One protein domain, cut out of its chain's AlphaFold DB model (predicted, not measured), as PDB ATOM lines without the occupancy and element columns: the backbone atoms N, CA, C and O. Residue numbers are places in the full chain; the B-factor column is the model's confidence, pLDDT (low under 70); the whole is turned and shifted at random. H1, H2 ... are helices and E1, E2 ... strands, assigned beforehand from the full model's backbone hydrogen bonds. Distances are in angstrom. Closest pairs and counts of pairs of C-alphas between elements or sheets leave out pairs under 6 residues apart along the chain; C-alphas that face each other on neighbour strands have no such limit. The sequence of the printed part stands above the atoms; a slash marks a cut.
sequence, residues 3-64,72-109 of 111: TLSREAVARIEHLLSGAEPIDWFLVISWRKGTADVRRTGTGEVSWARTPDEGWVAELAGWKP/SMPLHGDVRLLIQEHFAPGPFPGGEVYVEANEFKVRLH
ATOM      1  N   THR A   3     -57.514 -54.154 -15.959       94.31
ATOM      2  CA  THR A   3     -57.532 -55.617 -15.826       94.31
ATOM      3  C   THR A   3     -56.406 -56.083 -14.911       94.31
ATOM      4  O   THR A   3     -55.440 -55.352 -14.691       94.31
ATOM      5  N   LEU A   4     -56.540 -57.285 -14.355       95.25
ATOM      6  CA  LEU A   4     -55.514 -57.925 -13.540       95.25
ATOM      7  C   LEU A   4     -54.985 -59.158 -14.271       95.25
ATOM      8  O   LEU A   4     -55.766 -60.004 -14.707       95.25
ATOM      9  N   SER A   5     -53.663 -59.286 -14.345       95.81
ATOM     10  CA  SER A   5     -53.024 -60.563 -14.684       95.81
ATOM     11  C   SER A   5     -53.305 -61.622 -13.606       95.81
ATOM     12  O   SER A   5     -53.657 -61.302 -12.464       95.81
ATOM     13  N   ARG A   6     -53.099 -62.901 -13.937       95.38
ATOM     14  CA  ARG A   6     -53.293 -64.009 -12.981       95.38
ATOM     15  C   ARG A   6     -52.344 -63.903 -11.792       95.38
ATOM     16  O   ARG A   6     -52.727 -64.186 -10.661       95.38
ATOM     17  N   GLU A   7     -51.120 -63.462 -12.043       95.38
ATOM     18  CA  GLU A   7     -50.080 -63.267 -11.042       95.38
ATOM     19  C   GLU A   7     -50.447 -62.126 -10.087       95.38
ATOM     20  O   GLU A   7     -50.242 -62.243  -8.879       95.38
ATOM     21  N   ALA A   8     -51.047 -61.048 -10.604       94.50
ATOM     22  CA  ALA A   8     -51.554 -59.955  -9.778       94.50
ATOM     23  C   ALA A   8     -52.708 -60.402  -8.878       94.50
ATOM     24  O   ALA A   8     -52.703 -60.069  -7.693       94.50
ATOM     25  N   VAL A   9     -53.644 -61.199  -9.403       94.62
ATOM     26  CA  VAL A   9     -54.726 -61.797  -8.603       94.62
ATOM     27  C   VAL A   9     -54.153 -62.653  -7.473       94.62
ATOM     28  O   VAL A   9     -54.444 -62.396  -6.306       94.62
ATOM     29  N   ALA A  10     -53.264 -63.596  -7.795       93.56
ATOM     30  CA  ALA A  10     -52.649 -64.473  -6.801       93.56
ATOM     31  C   ALA A  10     -51.863 -63.686  -5.737       93.56
ATOM     32  O   ALA A  10     -51.882 -64.026  -4.552       93.56
ATOM     33  N   ARG A  11     -51.182 -62.603  -6.137       92.19
ATOM     34  CA  ARG A  11     -50.440 -61.743  -5.211       92.19
ATOM     35  C   ARG A  11     -51.363 -60.971  -4.275       92.19
ATOM     36  O   ARG A  11     -51.046 -60.875  -3.091       92.19
ATOM     37  N   ILE A  12     -52.472 -60.434  -4.784       92.00
ATOM     38  CA  ILE A  12     -53.493 -59.771  -3.967       92.00
ATOM     39  C   ILE A  12     -54.030 -60.757  -2.932       92.00
ATOM     40  O   ILE A  12     -53.938 -60.491  -1.740       92.00
ATOM     41  N   GLU A  13     -54.505 -61.922  -3.368       91.75
ATOM     42  CA  GLU A  13     -55.079 -62.936  -2.477       91.75
ATOM     43  C   GLU A  13     -54.087 -63.375  -1.395       91.75
ATOM     44  O   GLU A  13     -54.439 -63.462  -0.217       91.75
ATOM     45  N   HIS A  14     -52.818 -63.562  -1.765       90.31
ATOM     46  CA  HIS A  14     -51.762 -63.876  -0.812       90.31
ATOM     47  C   HIS A  14     -51.568 -62.769   0.238       90.31
ATOM     48  O   HIS A  14     -51.487 -63.074   1.427       90.31
ATOM     49  N   LEU A  15     -51.525 -61.497  -0.172       87.50
ATOM     50  CA  LEU A  15     -51.361 -60.365   0.749       87.50
ATOM     51  C   LEU A  15     -52.565 -60.198   1.685       87.50
ATOM     52  O   LEU A  15     -52.378 -59.906   2.864       87.50
ATOM     53  N   LEU A  16     -53.778 -60.439   1.186       86.56
ATOM     54  CA  LEU A  16     -55.002 -60.373   1.985       86.56
ATOM     55  C   LEU A  16     -55.102 -61.511   3.001       86.56
ATOM     56  O   LEU A  16     -55.571 -61.292   4.113       86.56
ATOM     57  N   SER A  17     -54.625 -62.713   2.660       85.19
ATOM     58  CA  SER A  17     -54.727 -63.880   3.549       85.19
ATOM     59  C   SER A  17     -54.001 -63.717   4.894       85.19
ATOM     60  O   SER A  17     -54.355 -64.382   5.864       85.19
ATOM     61  N   GLY A  18     -52.996 -62.835   4.961       79.00
ATOM     62  CA  GLY A  18     -52.223 -62.541   6.171       79.00
ATOM     63  C   GLY A  18     -52.546 -61.196   6.825       79.00
ATOM     64  O   GLY A  18     -51.842 -60.797   7.751       79.00
ATOM     65  N   ALA A  19     -53.552 -60.475   6.329       77.31
ATOM     66  CA  ALA A  19     -53.876 -59.124   6.762       77.31
ATOM     67  C   ALA A  19     -55.040 -59.067   7.762       77.31
ATOM     68  O   ALA A  19     -55.945 -59.898   7.745       77.31
ATOM     69  N   GLU A  20     -55.049 -58.028   8.601       73.69
ATOM     70  CA  GLU A  20     -56.238 -57.660   9.374       73.69
ATOM     71  C   GLU A  20     -57.373 -57.188   8.443       73.69
ATOM     72  O   GLU A  20     -57.094 -56.651   7.364       73.69
ATOM     73  N   PRO A  21     -58.650 -57.358   8.837       65.44
ATOM     74  CA  PRO A  21     -59.792 -56.907   8.050       65.44
ATOM     75  C   PRO A  21     -59.819 -55.374   7.977       65.44
ATOM     76  O   PRO A  21     -60.254 -54.690   8.903       65.44
ATOM     77  N   ILE A  22     -59.332 -54.848   6.857       75.75
ATOM     78  CA  ILE A  22     -59.305 -53.429   6.498       75.75
ATOM     79  C   ILE A  22     -59.739 -53.278   5.041       75.75
ATOM     80  O   ILE A  22     -59.607 -54.217   4.257       75.75
ATOM     81  N   ASP A  23     -60.216 -52.096   4.658       78.56
ATOM     82  CA  ASP A  23     -60.495 -51.812   3.250       78.56
ATOM     83  C   ASP A  23     -59.176 -51.783   2.461       78.56
ATOM     84  O   ASP A  23     -58.257 -51.020   2.779       78.56
ATOM     85  N   TRP A  24     -59.066 -52.606   1.424       86.31
ATOM     86  CA  TRP A  24     -57.871 -52.681   0.588       86.31
ATOM     87  C   TRP A  24     -58.066 -51.921  -0.712       86.31
ATOM     88  O   TRP A  24     -59.083 -52.062  -1.393       86.31
ATOM     89  N   PHE A  25     -57.061 -51.134  -1.087       88.38
ATOM     90  CA  PHE A  25     -57.082 -50.368  -2.323       88.38
ATOM     91  C   PHE A  25     -55.878 -50.704  -3.179       88.38
ATOM     92  O   PHE A  25     -54.736 -50.607  -2.730       88.38
ATOM     93  N   LEU A  26     -56.133 -51.032  -4.440       91.25
ATOM     94  CA  LEU A  26     -55.113 -50.953  -5.468       91.25
ATOM     95  C   LEU A  26     -55.118 -49.528  -6.023       91.25
ATOM     96  O   LEU A  26     -56.088 -49.094  -6.644       91.25
ATOM     97  N   VAL A  27     -54.043 -48.792  -5.770       91.19
ATOM     98  CA  VAL A  27     -53.889 -47.396  -6.167       91.19
ATOM     99  C   VAL A  27     -53.044 -47.326  -7.429       91.19
ATOM    100  O   VAL A  27     -51.878 -47.709  -7.411       91.19
ATOM    101  N   ILE A  28     -53.616 -46.804  -8.512       92.06
ATOM    102  CA  ILE A  28     -52.882 -46.446  -9.727       92.06
ATOM    103  C   ILE A  28     -52.599 -44.947  -9.679       92.06
ATOM    104  O   ILE A  28     -53.529 -44.153  -9.564       92.06
ATOM    105  N   SER A  29     -51.333 -44.544  -9.764       90.31
ATOM    106  CA  SER A  29     -50.937 -43.130  -9.710       90.31
ATOM    107  C   SER A  29     -49.829 -42.803 -10.706       90.31
ATOM    108  O   SER A  29     -49.103 -43.695 -11.143       90.31
ATOM    109  N   TRP A  30     -49.705 -41.530 -11.085       89.75
ATOM    110  CA  TRP A  30     -48.599 -41.060 -11.918       89.75
ATOM    111  C   TRP A  30     -47.413 -40.631 -11.057       89.75
ATOM    112  O   TRP A  30     -47.544 -39.767 -10.186       89.75
ATOM    113  N   ARG A  31     -46.233 -41.190 -11.327       87.31
ATOM    114  CA  ARG A  31     -44.995 -40.842 -10.634       87.31
ATOM    115  C   ARG A  31     -44.025 -40.138 -11.576       87.31
ATOM    116  O   ARG A  31     -43.568 -40.682 -12.581       87.31
ATOM    117  N   LYS A  32     -43.706 -38.896 -11.213       81.81
ATOM    118  CA  LYS A  32     -42.741 -38.051 -11.917       81.81
ATOM    119  C   LYS A  32     -41.312 -38.444 -11.551       81.81
ATOM    120  O   LYS A  32     -41.042 -38.754 -10.392       81.81
ATOM    121  N   GLY A  33     -40.403 -38.352 -12.515       78.12
ATOM    122  CA  GLY A  33     -38.977 -38.532 -12.286       78.12
ATOM    123  C   GLY A  33     -38.442 -37.455 -11.343       78.12
ATOM    124  O   GLY A  33     -38.836 -36.281 -11.398       78.12
ATOM    125  N   THR A  34     -37.539 -37.847 -10.452       74.94
ATOM    126  CA  THR A  34     -36.835 -36.920  -9.568       74.94
ATOM    127  C   THR A  34     -35.873 -36.041 -10.373       74.94
ATOM    128  O   THR A  34     -35.211 -36.486 -11.317       74.94
ATOM    129  N   ALA A  35     -35.807 -34.761 -10.007       74.00
ATOM    130  CA  ALA A  35     -34.779 -33.853 -10.495       74.00
ATOM    131  C   ALA A  35     -33.627 -33.847  -9.491       74.00
ATOM    132  O   ALA A  35     -33.834 -33.534  -8.319       74.00
ATOM    133  N   ASP A  36     -32.431 -34.185  -9.956       72.06
ATOM    134  CA  ASP A  36     -31.207 -34.090  -9.179       72.06
ATOM    135  C   ASP A  36     -30.458 -32.821  -9.597       72.06
ATOM    136  O   ASP A  36     -30.141 -32.611 -10.774       72.06
ATOM    137  N   VAL A  37     -30.231 -31.946  -8.621       73.25
ATOM    138  CA  VAL A  37     -29.579 -30.651  -8.809       73.25
ATOM    139  C   VAL A  37     -28.266 -30.692  -8.058       73.25
ATOM    140  O   VAL A  37     -28.240 -30.664  -6.826       73.25
ATOM    141  N   ARG A  38     -27.161 -30.745  -8.798       76.19
ATOM    142  CA  ARG A  38     -25.819 -30.859  -8.218       76.19
ATOM    143  C   ARG A  38     -24.993 -29.644  -8.605       76.19
ATOM    144  O   ARG A  38     -24.938 -29.279  -9.776       76.19
ATOM    145  N   ARG A  39     -24.303 -29.032  -7.639       63.69
ATOM    146  CA  ARG A  39     -23.235 -28.073  -7.953       63.69
ATOM    147  C   ARG A  39     -21.998 -28.839  -8.400       63.69
ATOM    148  O   ARG A  39     -21.546 -29.744  -7.701       63.69
ATOM    149  N   THR A  40     -21.472 -28.491  -9.565       71.06
ATOM    150  CA  THR A  40     -20.211 -29.033 -10.068       71.06
ATOM    151  C   THR A  40     -19.040 -28.360  -9.347       71.06
ATOM    152  O   THR A  40     -19.162 -27.256  -8.806       71.06
ATOM    153  N   GLY A  41     -17.873 -29.010  -9.348       66.06
ATOM    154  CA  GLY A  41     -16.648 -28.462  -8.748       66.06
ATOM    155  C   GLY A  41     -16.152 -27.150  -9.380       66.06
ATOM    156  O   GLY A  41     -15.271 -26.511  -8.818       66.06
ATOM    157  N   THR A  42     -16.722 -26.734 -10.517       77.50
ATOM    158  CA  THR A  42     -16.418 -25.479 -11.230       77.50
ATOM    159  C   THR A  42     -17.361 -24.328 -10.858       77.50
ATOM    160  O   THR A  42     -17.199 -23.221 -11.364       77.50
ATOM    161  N   GLY A  43     -18.333 -24.558  -9.966       72.38
ATOM    162  CA  GLY A  43     -19.336 -23.562  -9.574       72.38
ATOM    163  C   GLY A  43     -20.578 -23.528 -10.472       72.38
ATOM    164  O   GLY A  43     -21.503 -22.763 -10.197       72.38
ATOM    165  N   GLU A  44     -20.639 -24.377 -11.499       76.06
ATOM    166  CA  GLU A  44     -21.818 -24.536 -12.351       76.06
ATOM    167  C   GLU A  44     -22.878 -25.413 -11.664       76.06
ATOM    168  O   GLU A  44     -22.595 -26.202 -10.759       76.06
ATOM    169  N   VAL A  45     -24.135 -25.277 -12.084       76.25
ATOM    170  CA  VAL A  45     -25.236 -26.123 -11.607       76.25
ATOM    171  C   VAL A  45     -25.575 -27.125 -12.703       76.25
ATOM    172  O   VAL A  45     -26.008 -26.737 -13.785       76.25
ATOM    173  N   SER A  46     -25.391 -28.411 -12.411       74.88
ATOM    174  CA  SER A  46     -25.836 -29.506 -13.266       74.88
ATOM    175  C   SER A  46     -27.247 -29.929 -12.873       74.88
ATOM    176  O   SER A  46     -27.537 -30.160 -11.694       74.88
ATOM    177  N   TRP A  47     -28.111 -30.031 -13.879       70.06
ATOM    178  CA  TRP A  47     -29.485 -30.495 -13.749       70.06
ATOM    179  C   TRP A  47     -29.598 -31.839 -14.459       70.06
ATOM    180  O   TRP A  47     -29.518 -31.901 -15.686       70.06
ATOM    181  N   ALA A  48     -29.794 -32.913 -13.701       73.38
ATOM    182  CA  ALA A  48     -30.109 -34.222 -14.253       73.38
ATOM    183  C   ALA A  48     -31.551 -34.564 -13.881       73.38
ATOM    184  O   ALA A  48     -31.912 -34.576 -12.705       73.38
ATOM    185  N   ARG A  49     -32.396 -34.834 -14.877       68.69
ATOM    186  CA  ARG A  49     -33.740 -35.356 -14.625       68.69
ATOM    187  C   ARG A  49     -33.726 -36.853 -14.857       68.69
ATOM    188  O   ARG A  49     -33.338 -37.295 -15.938       68.69
ATOM    189  N   THR A  50     -34.150 -37.621 -13.862       77.88
ATOM    190  CA  THR A  50     -34.497 -39.018 -14.121       77.88
ATOM    191  C   THR A  50     -35.742 -39.060 -15.017       77.88
ATOM    192  O   THR A  50     -36.571 -38.144 -14.944       77.88
ATOM    193  N   PRO A  51     -35.865 -40.055 -15.912       79.56
ATOM    194  CA  PRO A  51     -37.088 -40.247 -16.683       79.56
ATOM    195  C   PRO A  51     -38.294 -40.392 -15.750       79.56
ATOM    196  O   PRO A  51     -38.157 -40.897 -14.636       79.56
ATOM    197  N   ASP A  52     -39.468 -39.959 -16.206       83.31
ATOM    198  CA  ASP A  52     -40.701 -40.224 -15.469       83.31
ATOM    199  C   ASP A  52     -40.919 -41.740 -15.358       83.31
ATOM    200  O   ASP A  52     -40.805 -42.460 -16.349       83.31
ATOM    201  N   GLU A  53     -41.240 -42.222 -14.154       81.12
ATOM    202  CA  GLU A  53     -41.585 -43.635 -13.926       81.12
ATOM    203  C   GLU A  53     -42.938 -43.985 -14.567       81.12
ATOM    204  O   GLU A  53     -43.192 -45.135 -14.918       81.12
ATOM    205  N   GLY A  54     -43.792 -42.976 -14.760       87.88
ATOM    206  CA  GLY A  54     -45.082 -43.112 -15.415       87.88
ATOM    207  C   GLY A  54     -46.171 -43.603 -14.468       87.88
ATOM    208  O   GLY A  54     -46.197 -43.244 -13.289       87.88
ATOM    209  N   TRP A  55     -47.112 -44.389 -14.990       90.75
ATOM    210  CA  TRP A  55     -48.185 -44.971 -14.188       90.75
ATOM    211  C   TRP A  55     -47.672 -46.159 -13.376       90.75
ATOM    212  O   TRP A  55     -47.170 -47.135 -13.931       90.75
ATOM    213  N   VAL A  56     -47.853 -46.095 -12.062       90.38
ATOM    214  CA  VAL A  56     -47.468 -47.145 -11.113       90.38
ATOM    215  C   VAL A  56     -48.691 -47.652 -10.361       90.38
ATOM    216  O   VAL A  56     -49.657 -46.908 -10.185       90.38
ATOM    217  N   ALA A  57     -48.647 -48.908  -9.916       91.75
ATOM    218  CA  ALA A  57     -49.685 -49.519  -9.095       91.75
ATOM    219  C   ALA A  57     -49.116 -49.922  -7.733       91.75
ATOM    220  O   ALA A  57     -48.031 -50.490  -7.651       91.75
ATOM    221  N   GLU A  58     -49.865 -49.660  -6.671       90.50
ATOM    222  CA  GLU A  58     -49.504 -50.039  -5.307       90.50
ATOM    223  C   GLU A  58     -50.731 -50.592  -4.585       90.50
ATOM    224  O   GLU A  58     -51.816 -50.022  -4.674       90.50
ATOM    225  N   LEU A  59     -50.571 -51.706  -3.869       88.12
ATOM    226  CA  LEU A  59     -51.619 -52.222  -2.995       88.12
ATOM    227  C   LEU A  59     -51.426 -51.637  -1.595       88.12
ATOM    228  O   LEU A  59     -50.415 -51.902  -0.947       88.12
ATOM    229  N   ALA A  60     -52.404 -50.868  -1.131       82.06
ATOM    230  CA  ALA A  60     -52.369 -50.202   0.158       82.06
ATOM    231  C   ALA A  60     -53.598 -50.561   0.997       82.06
ATOM    232  O   ALA A  60     -54.739 -50.497   0.536       82.06
ATOM    233  N   GLY A  61     -53.349 -50.898   2.262       74.06
ATOM    234  CA  GLY A  61     -54.387 -51.026   3.275       74.06
ATOM    235  C   GLY A  61     -54.840 -49.647   3.740       74.06
ATOM    236  O   GLY A  61     -54.023 -48.786   4.088       74.06
ATOM    237  N   TRP A  62     -56.141 -49.412   3.742       70.38
ATOM    238  CA  TRP A  62     -56.702 -48.149   4.180       70.38
ATOM    239  C   TRP A  62     -56.818 -48.093   5.699       70.38
ATOM    240  O   TRP A  62     -57.188 -49.062   6.359       70.38
ATOM    241  N   LYS A  63     -56.480 -46.932   6.270       60.78
ATOM    242  CA  LYS A  63     -56.563 -46.710   7.716       60.78
ATOM    243  C   LYS A  63     -57.905 -46.056   8.080       60.78
ATOM    244  O   LYS A  63     -58.234 -45.057   7.437       60.78
ATOM    245  N   PRO A  64     -58.564 -46.487   9.179       52.47
ATOM    246  CA  PRO A  64     -59.888 -46.044   9.655       52.47
ATOM    247  C   PRO A  64     -60.188 -44.536   9.649       52.47
ATOM    248  O   PRO A  64     -61.344 -44.131   9.632       52.47
ATOM    249  N   SER A  72     -63.798 -44.628  -5.564       78.75
ATOM    250  CA  SER A  72     -63.224 -45.967  -5.755       78.75
ATOM    251  C   SER A  72     -64.188 -46.971  -6.399       78.75
ATOM    252  O   SER A  72     -65.357 -47.100  -6.021       78.75
ATOM    253  N   MET A  73     -63.665 -47.759  -7.340       85.75
ATOM    254  CA  MET A  73     -64.419 -48.769  -8.091       85.75
ATOM    255  C   MET A  73     -64.138 -50.179  -7.551       85.75
ATOM    256  O   MET A  73     -63.020 -50.436  -7.114       85.75
ATOM    257  N   PRO A  74     -65.087 -51.128  -7.583       87.06
ATOM    258  CA  PRO A  74     -64.782 -52.533  -7.297       87.06
ATOM    259  C   PRO A  74     -63.717 -53.084  -8.258       87.06
ATOM    260  O   PRO A  74     -63.751 -52.757  -9.447       87.06
ATOM    261  N   LEU A  75     -62.790 -53.911  -7.761       88.31
ATOM    262  CA  LEU A  75     -61.722 -54.501  -8.577       88.31
ATOM    263  C   LEU A  75     -61.674 -56.029  -8.486       88.31
ATOM    264  O   LEU A  75     -61.888 -56.697  -9.493       88.31
ATOM    265  N   HIS A  76     -61.373 -56.579  -7.306       87.06
ATOM    266  CA  HIS A  76     -61.266 -58.026  -7.083       87.06
ATOM    267  C   HIS A  76     -61.480 -58.362  -5.609       87.06
ATOM    268  O   HIS A  76     -60.756 -57.846  -4.759       87.06
ATOM    269  N   GLY A  77     -62.445 -59.234  -5.311       85.25
ATOM    270  CA  GLY A  77     -62.826 -59.548  -3.930       85.25
ATOM    271  C   GLY A  77     -63.148 -58.279  -3.135       85.25
ATOM    272  O   GLY A  77     -63.907 -57.433  -3.607       85.25
ATOM    273  N   ASP A  78     -62.505 -58.127  -1.976       82.88
ATOM    274  CA  ASP A  78     -62.637 -56.955  -1.098       82.88
ATOM    275  C   ASP A  78     -61.698 -55.790  -1.479       82.88
ATOM    276  O   ASP A  78     -61.632 -54.776  -0.782       82.88
ATOM    277  N   VAL A  79     -60.959 -55.904  -2.590       87.56
ATOM    278  CA  VAL A  79     -60.078 -54.838  -3.082       87.56
ATOM    279  C   VAL A  79     -60.831 -53.896  -4.009       87.56
ATOM    280  O   VAL A  79     -61.474 -54.308  -4.982       87.56
ATOM    281  N   ARG A  80     -60.669 -52.599  -3.755       89.88
ATOM    282  CA  ARG A  80     -61.185 -51.512  -4.590       89.88
ATOM    283  C   ARG A  80     -60.052 -50.871  -5.392       89.88
ATOM    284  O   ARG A  80     -58.915 -50.785  -4.942       89.88
ATOM    285  N   LEU A  81     -60.347 -50.410  -6.597       89.38
ATOM    286  CA  LEU A  81     -59.447 -49.635  -7.437       89.38
ATOM    287  C   LEU A  81     -59.596 -48.147  -7.123       89.38
ATOM    288  O   LEU A  81     -60.710 -47.621  -7.092       89.38
ATOM    289  N   LEU A  82     -58.466 -47.462  -6.973       89.56
ATOM    290  CA  LEU A  82     -58.394 -46.010  -6.897       89.56
ATOM    291  C   LEU A  82     -57.405 -45.493  -7.943       89.56
ATOM    292  O   LEU A  82     -56.235 -45.863  -7.925       89.56
ATOM    293  N   ILE A  83     -57.857 -44.610  -8.828       88.75
ATOM    294  CA  ILE A  83     -56.991 -43.961  -9.816       88.75
ATOM    295  C   ILE A  83     -56.728 -42.532  -9.344       88.75
ATOM    296  O   ILE A  83     -57.650 -41.740  -9.164       88.75
ATOM    297  N   GLN A  84     -55.462 -42.206  -9.117       88.69
ATOM    298  CA  GLN A  84     -55.009 -40.886  -8.705       88.69
ATOM    299  C   GLN A  84     -54.264 -40.223  -9.857       88.69
ATOM    300  O   GLN A  84     -53.084 -40.468 -10.094       88.69
ATOM    301  N   GLU A  85     -54.958 -39.333 -10.553       85.50
ATOM    302  CA  GLU A  85     -54.424 -38.627 -11.725       85.50
ATOM    303  C   GLU A  85     -53.693 -37.330 -11.351       85.50
ATOM    304  O   GLU A  85     -53.354 -36.515 -12.207       85.50
ATOM    305  N   HIS A  86     -53.440 -37.110 -10.057       78.12
ATOM    306  CA  HIS A  86     -52.697 -35.945  -9.602       78.12
ATOM    307  C   HIS A  86     -51.322 -35.928 -10.283       78.12
ATOM    308  O   HIS A  86     -50.568 -36.892 -10.190       78.12
ATOM    309  N   PHE A  87     -51.005 -34.816 -10.949       80.44
ATOM    310  CA  PHE A  87     -49.759 -34.606 -11.702       80.44
ATOM    311  C   PHE A  87     -49.592 -35.448 -12.975       80.44
ATOM    312  O   PHE A  87     -48.547 -35.331 -13.622       80.44
ATOM    313  N   ALA A  88     -50.588 -36.252 -13.356       85.69
ATOM    314  CA  ALA A  88     -50.565 -36.980 -14.615       85.69
ATOM    315  C   ALA A  88     -50.690 -36.006 -15.803       85.69
ATOM    316  O   ALA A  88     -51.431 -35.023 -15.721       85.69
ATOM    317  N   PRO A  89     -49.992 -36.258 -16.925       84.81
ATOM    318  CA  PRO A  89     -50.102 -35.429 -18.129       84.81
ATOM    319  C   PRO A  89     -51.463 -35.567 -18.834       84.81
ATOM    320  O   PRO A  89     -51.792 -34.758 -19.697       84.81
ATOM    321  N   GLY A  90     -52.247 -36.583 -18.476       87.12
ATOM    322  CA  GLY A  90     -53.582 -36.847 -18.994       87.12
ATOM    323  C   GLY A  90     -54.287 -37.926 -18.169       87.12
ATOM    324  O   GLY A  90     -53.672 -38.482 -17.252       87.12
ATOM    325  N   PRO A  91     -55.558 -38.222 -18.484       88.56
ATOM    326  CA  PRO A  91     -56.318 -39.245 -17.782       88.56
ATOM    327  C   PRO A  91     -55.704 -40.634 -17.984       88.56
ATOM    328  O   PRO A  91     -55.039 -40.899 -18.990       88.56
ATOM    329  N   PHE A  92     -55.941 -41.536 -17.036       89.31
ATOM    330  CA  PHE A  92     -55.453 -42.904 -17.119       89.31
ATOM    331  C   PHE A  92     -56.093 -43.626 -18.320       89.31
ATOM    332  O   PHE A  92     -57.314 -43.804 -18.349       89.31
ATOM    333  N   PRO A  93     -55.302 -44.103 -19.304       90.50
ATOM    334  CA  PRO A  93     -55.853 -44.681 -20.534       90.50
ATOM    335  C   PRO A  93     -56.447 -46.086 -20.328       90.50
ATOM    336  O   PRO A  93     -57.081 -46.648 -21.221       90.50
ATOM    337  N   GLY A  94     -56.275 -46.675 -19.142       91.75
ATOM    338  CA  GLY A  94     -56.528 -48.089 -18.906       91.75
ATOM    339  C   GLY A  94     -55.281 -48.938 -19.131       91.75
ATOM    340  O   GLY A  94     -54.275 -48.495 -19.688       91.75
ATOM    341  N   GLY A  95     -55.347 -50.178 -18.666       93.56
ATOM    342  CA  GLY A  95     -54.202 -51.068 -18.707       93.56
ATOM    343  C   GLY A  95     -54.412 -52.367 -17.952       93.56
ATOM    344  O   GLY A  95     -55.462 -52.617 -17.353       93.56
ATOM    345  N   GLU A  96     -53.367 -53.172 -17.968       94.94
ATOM    346  CA  GLU A  96     -53.237 -54.403 -17.208       94.94
ATOM    347  C   GLU A  96     -52.300 -54.165 -16.023       94.94
ATOM    348  O   GLU A  96     -51.180 -53.672 -16.185       94.94
ATOM    349  N   VAL A  97     -52.746 -54.537 -14.825       95.38
ATOM    350  CA  VAL A  97     -51.887 -54.615 -13.647       95.38
ATOM    351  C   VAL A  97     -51.273 -56.005 -13.585       95.38
ATOM    352  O   VAL A  97     -51.972 -57.026 -13.571       95.38
ATOM    353  N   TYR A  98     -49.950 -56.040 -13.519       95.19
ATOM    354  CA  TYR A  98     -49.173 -57.267 -13.438       95.19
ATOM    355  C   TYR A  98     -48.153 -57.211 -12.310       95.19
ATOM    356  O   TYR A  98     -47.956 -56.165 -11.696       95.19
ATOM    357  N   VAL A  99     -47.552 -58.356 -11.992       93.38
ATOM    358  CA  VAL A  99     -46.526 -58.453 -10.952       93.38
ATOM    359  C   VAL A  99     -45.186 -58.746 -11.599       93.38
ATOM    360  O   VAL A  99     -45.051 -59.695 -12.367       93.38
ATOM    361  N   GLU A 100     -44.186 -57.947 -11.253       92.19
ATOM    362  CA  GLU A 100     -42.797 -58.142 -11.653       92.19
ATOM    363  C   GLU A 100     -41.914 -57.934 -10.427       92.19
ATOM    364  O   GLU A 100     -42.077 -56.952  -9.707       92.19
ATOM    365  N   ALA A 101     -41.014 -58.880 -10.148       90.62
ATOM    366  CA  ALA A 101     -40.127 -58.826  -8.981       90.62
ATOM    367  C   ALA A 101     -40.857 -58.544  -7.641       90.62
ATOM    368  O   ALA A 101     -40.338 -57.838  -6.784       90.62
ATOM    369  N   ASN A 102     -42.050 -59.127  -7.448       85.56
ATOM    370  CA  ASN A 102     -42.948 -58.922  -6.294       85.56
ATOM    371  C   ASN A 102     -43.572 -57.522  -6.151       85.56
ATOM    372  O   ASN A 102     -44.248 -57.267  -5.151       85.56
ATOM    373  N   GLU A 103     -43.417 -56.651  -7.144       89.12
ATOM    374  CA  GLU A 103     -44.052 -55.337  -7.196       89.12
ATOM    375  C   GLU A 103     -45.198 -55.322  -8.208       89.12
ATOM    376  O   GLU A 103     -45.115 -55.946  -9.268       89.12
ATOM    377  N   PHE A 104     -46.263 -54.578  -7.903       91.88
ATOM    378  CA  PHE A 104     -47.311 -54.304  -8.880       91.88
ATOM    379  C   PHE A 104     -46.806 -53.280  -9.904       91.88
ATOM    380  O   PHE A 104     -46.245 -52.238  -9.562       91.88
ATOM    381  N   LYS A 105     -47.014 -53.579 -11.181       92.56
ATOM    382  CA  LYS A 105     -46.677 -52.734 -12.327       92.56
ATOM    383  C   LYS A 105     -47.911 -52.552 -13.201       92.56
ATOM    384  O   LYS A 105     -48.861 -53.329 -13.119       92.56
ATOM    385  N   VAL A 106     -47.890 -51.525 -14.046       93.12
ATOM    386  CA  VAL A 106     -48.987 -51.213 -14.966       93.12
ATOM    387  C   VAL A 106     -48.474 -51.252 -16.395       93.12
ATOM    388  O   VAL A 106     -47.549 -50.528 -16.754       93.12
ATOM    389  N   ARG A 107     -49.107 -52.072 -17.231       92.88
ATOM    390  CA  ARG A 107     -48.939 -52.048 -18.681       92.88
ATOM    391  C   ARG A 107     -50.111 -51.291 -19.284       92.88
ATOM    392  O   ARG A 107     -51.251 -51.735 -19.189       92.88
ATOM    393  N   LEU A 108     -49.841 -50.143 -19.895       91.69
ATOM    394  CA  LEU A 108     -50.879 -49.330 -20.530       91.69
ATOM    395  C   LEU A 108     -51.408 -50.028 -21.784       91.69
ATOM    396  O   LEU A 108     -50.638 -50.627 -22.536       91.69
ATOM    397  N   HIS A 109     -52.713 -49.930 -22.029       84.38
ATOM    398  CA  HIS A 109     -53.246 -50.274 -23.344       84.38
ATOM    399  C   HIS A 109     -52.792 -49.209 -24.347       84.38
ATOM    400  O   HIS A 109     -52.825 -48.016 -24.036       84.38
TER     401      HIS A 109
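What this domain is: This is residues 3 to 64 and 72 to 109 of the 111 residues of an uncharacterized protein of Betaproteobacteria bacterium GR16-43 (UniProt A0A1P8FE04). A twisted four-stranded sheet, E4-E1-E6-E5, and the hairpin E7-E8 sit face to face with strands crossed, a small sandwich with H1 packed at one side; the hairpin E2-E3 sticks out as a long arm that makes the length. The printed part has 100 residues, with one named helix, then eight named strands, H1 and E1 to E8; the larger sheet is mixed, the class mostly strand. The whole is loose, with a radius of gyration of the C-alphas of 17.3 A, and spans 57 by 29 by 28 A.

Where its parts are: Find C-alpha 6 at (-53.293, -64.009, -12.981); from there H1 runs 16.6 A to residue 17. E1, residues 24 to 31, covers 20.8 A; E2, 35 to 39, and E3, 45 to 49, follow. E4, residues 54 to 61, covers 22.3 A. Look past the cut for E5, 73 to 76, E6, 79 to 84, E7, 95 to 100, and E8, 103 to 108, ending at (-50.879, -49.330, -20.530).

How they stand to each other: In the strongly twisted sheet, E4 and E1 are antiparallel, N 27 to O 58 being 2.8 A; E1 and E6 are parallel, N 26 to O 80 2.8 A; the hairpin E5 and E6 has N 81 to O 73 at 2.7 A. The closest C-alphas of E4 and E8 are Ala 57 and Phe 104, 5.3 A apart. In the hairpin E7 and E8, N 98 and O 105 are 2.9 A apart; in E2 and E3, N 36 and O 48, 2.8 A. H1 is on the larger sheet at a height of 9.0 A; its closest C-alphas to E7 are Ala 8 and Tyr 98, 5.1 A. Every O i to N i+4 pair in H1 is within hydrogen-bond range.

The domain as a whole: The C-alphas farthest apart, Thr 42 and Gly 77, are 58.0 A apart. Residues 65 to 71 are not printed; C-alphas 64 and 72 are 15.8 A apart. Of the links printed whole, none is long. Look for pLDDT under 70 at residues 21, 39, 41, 49 and 63 to 64.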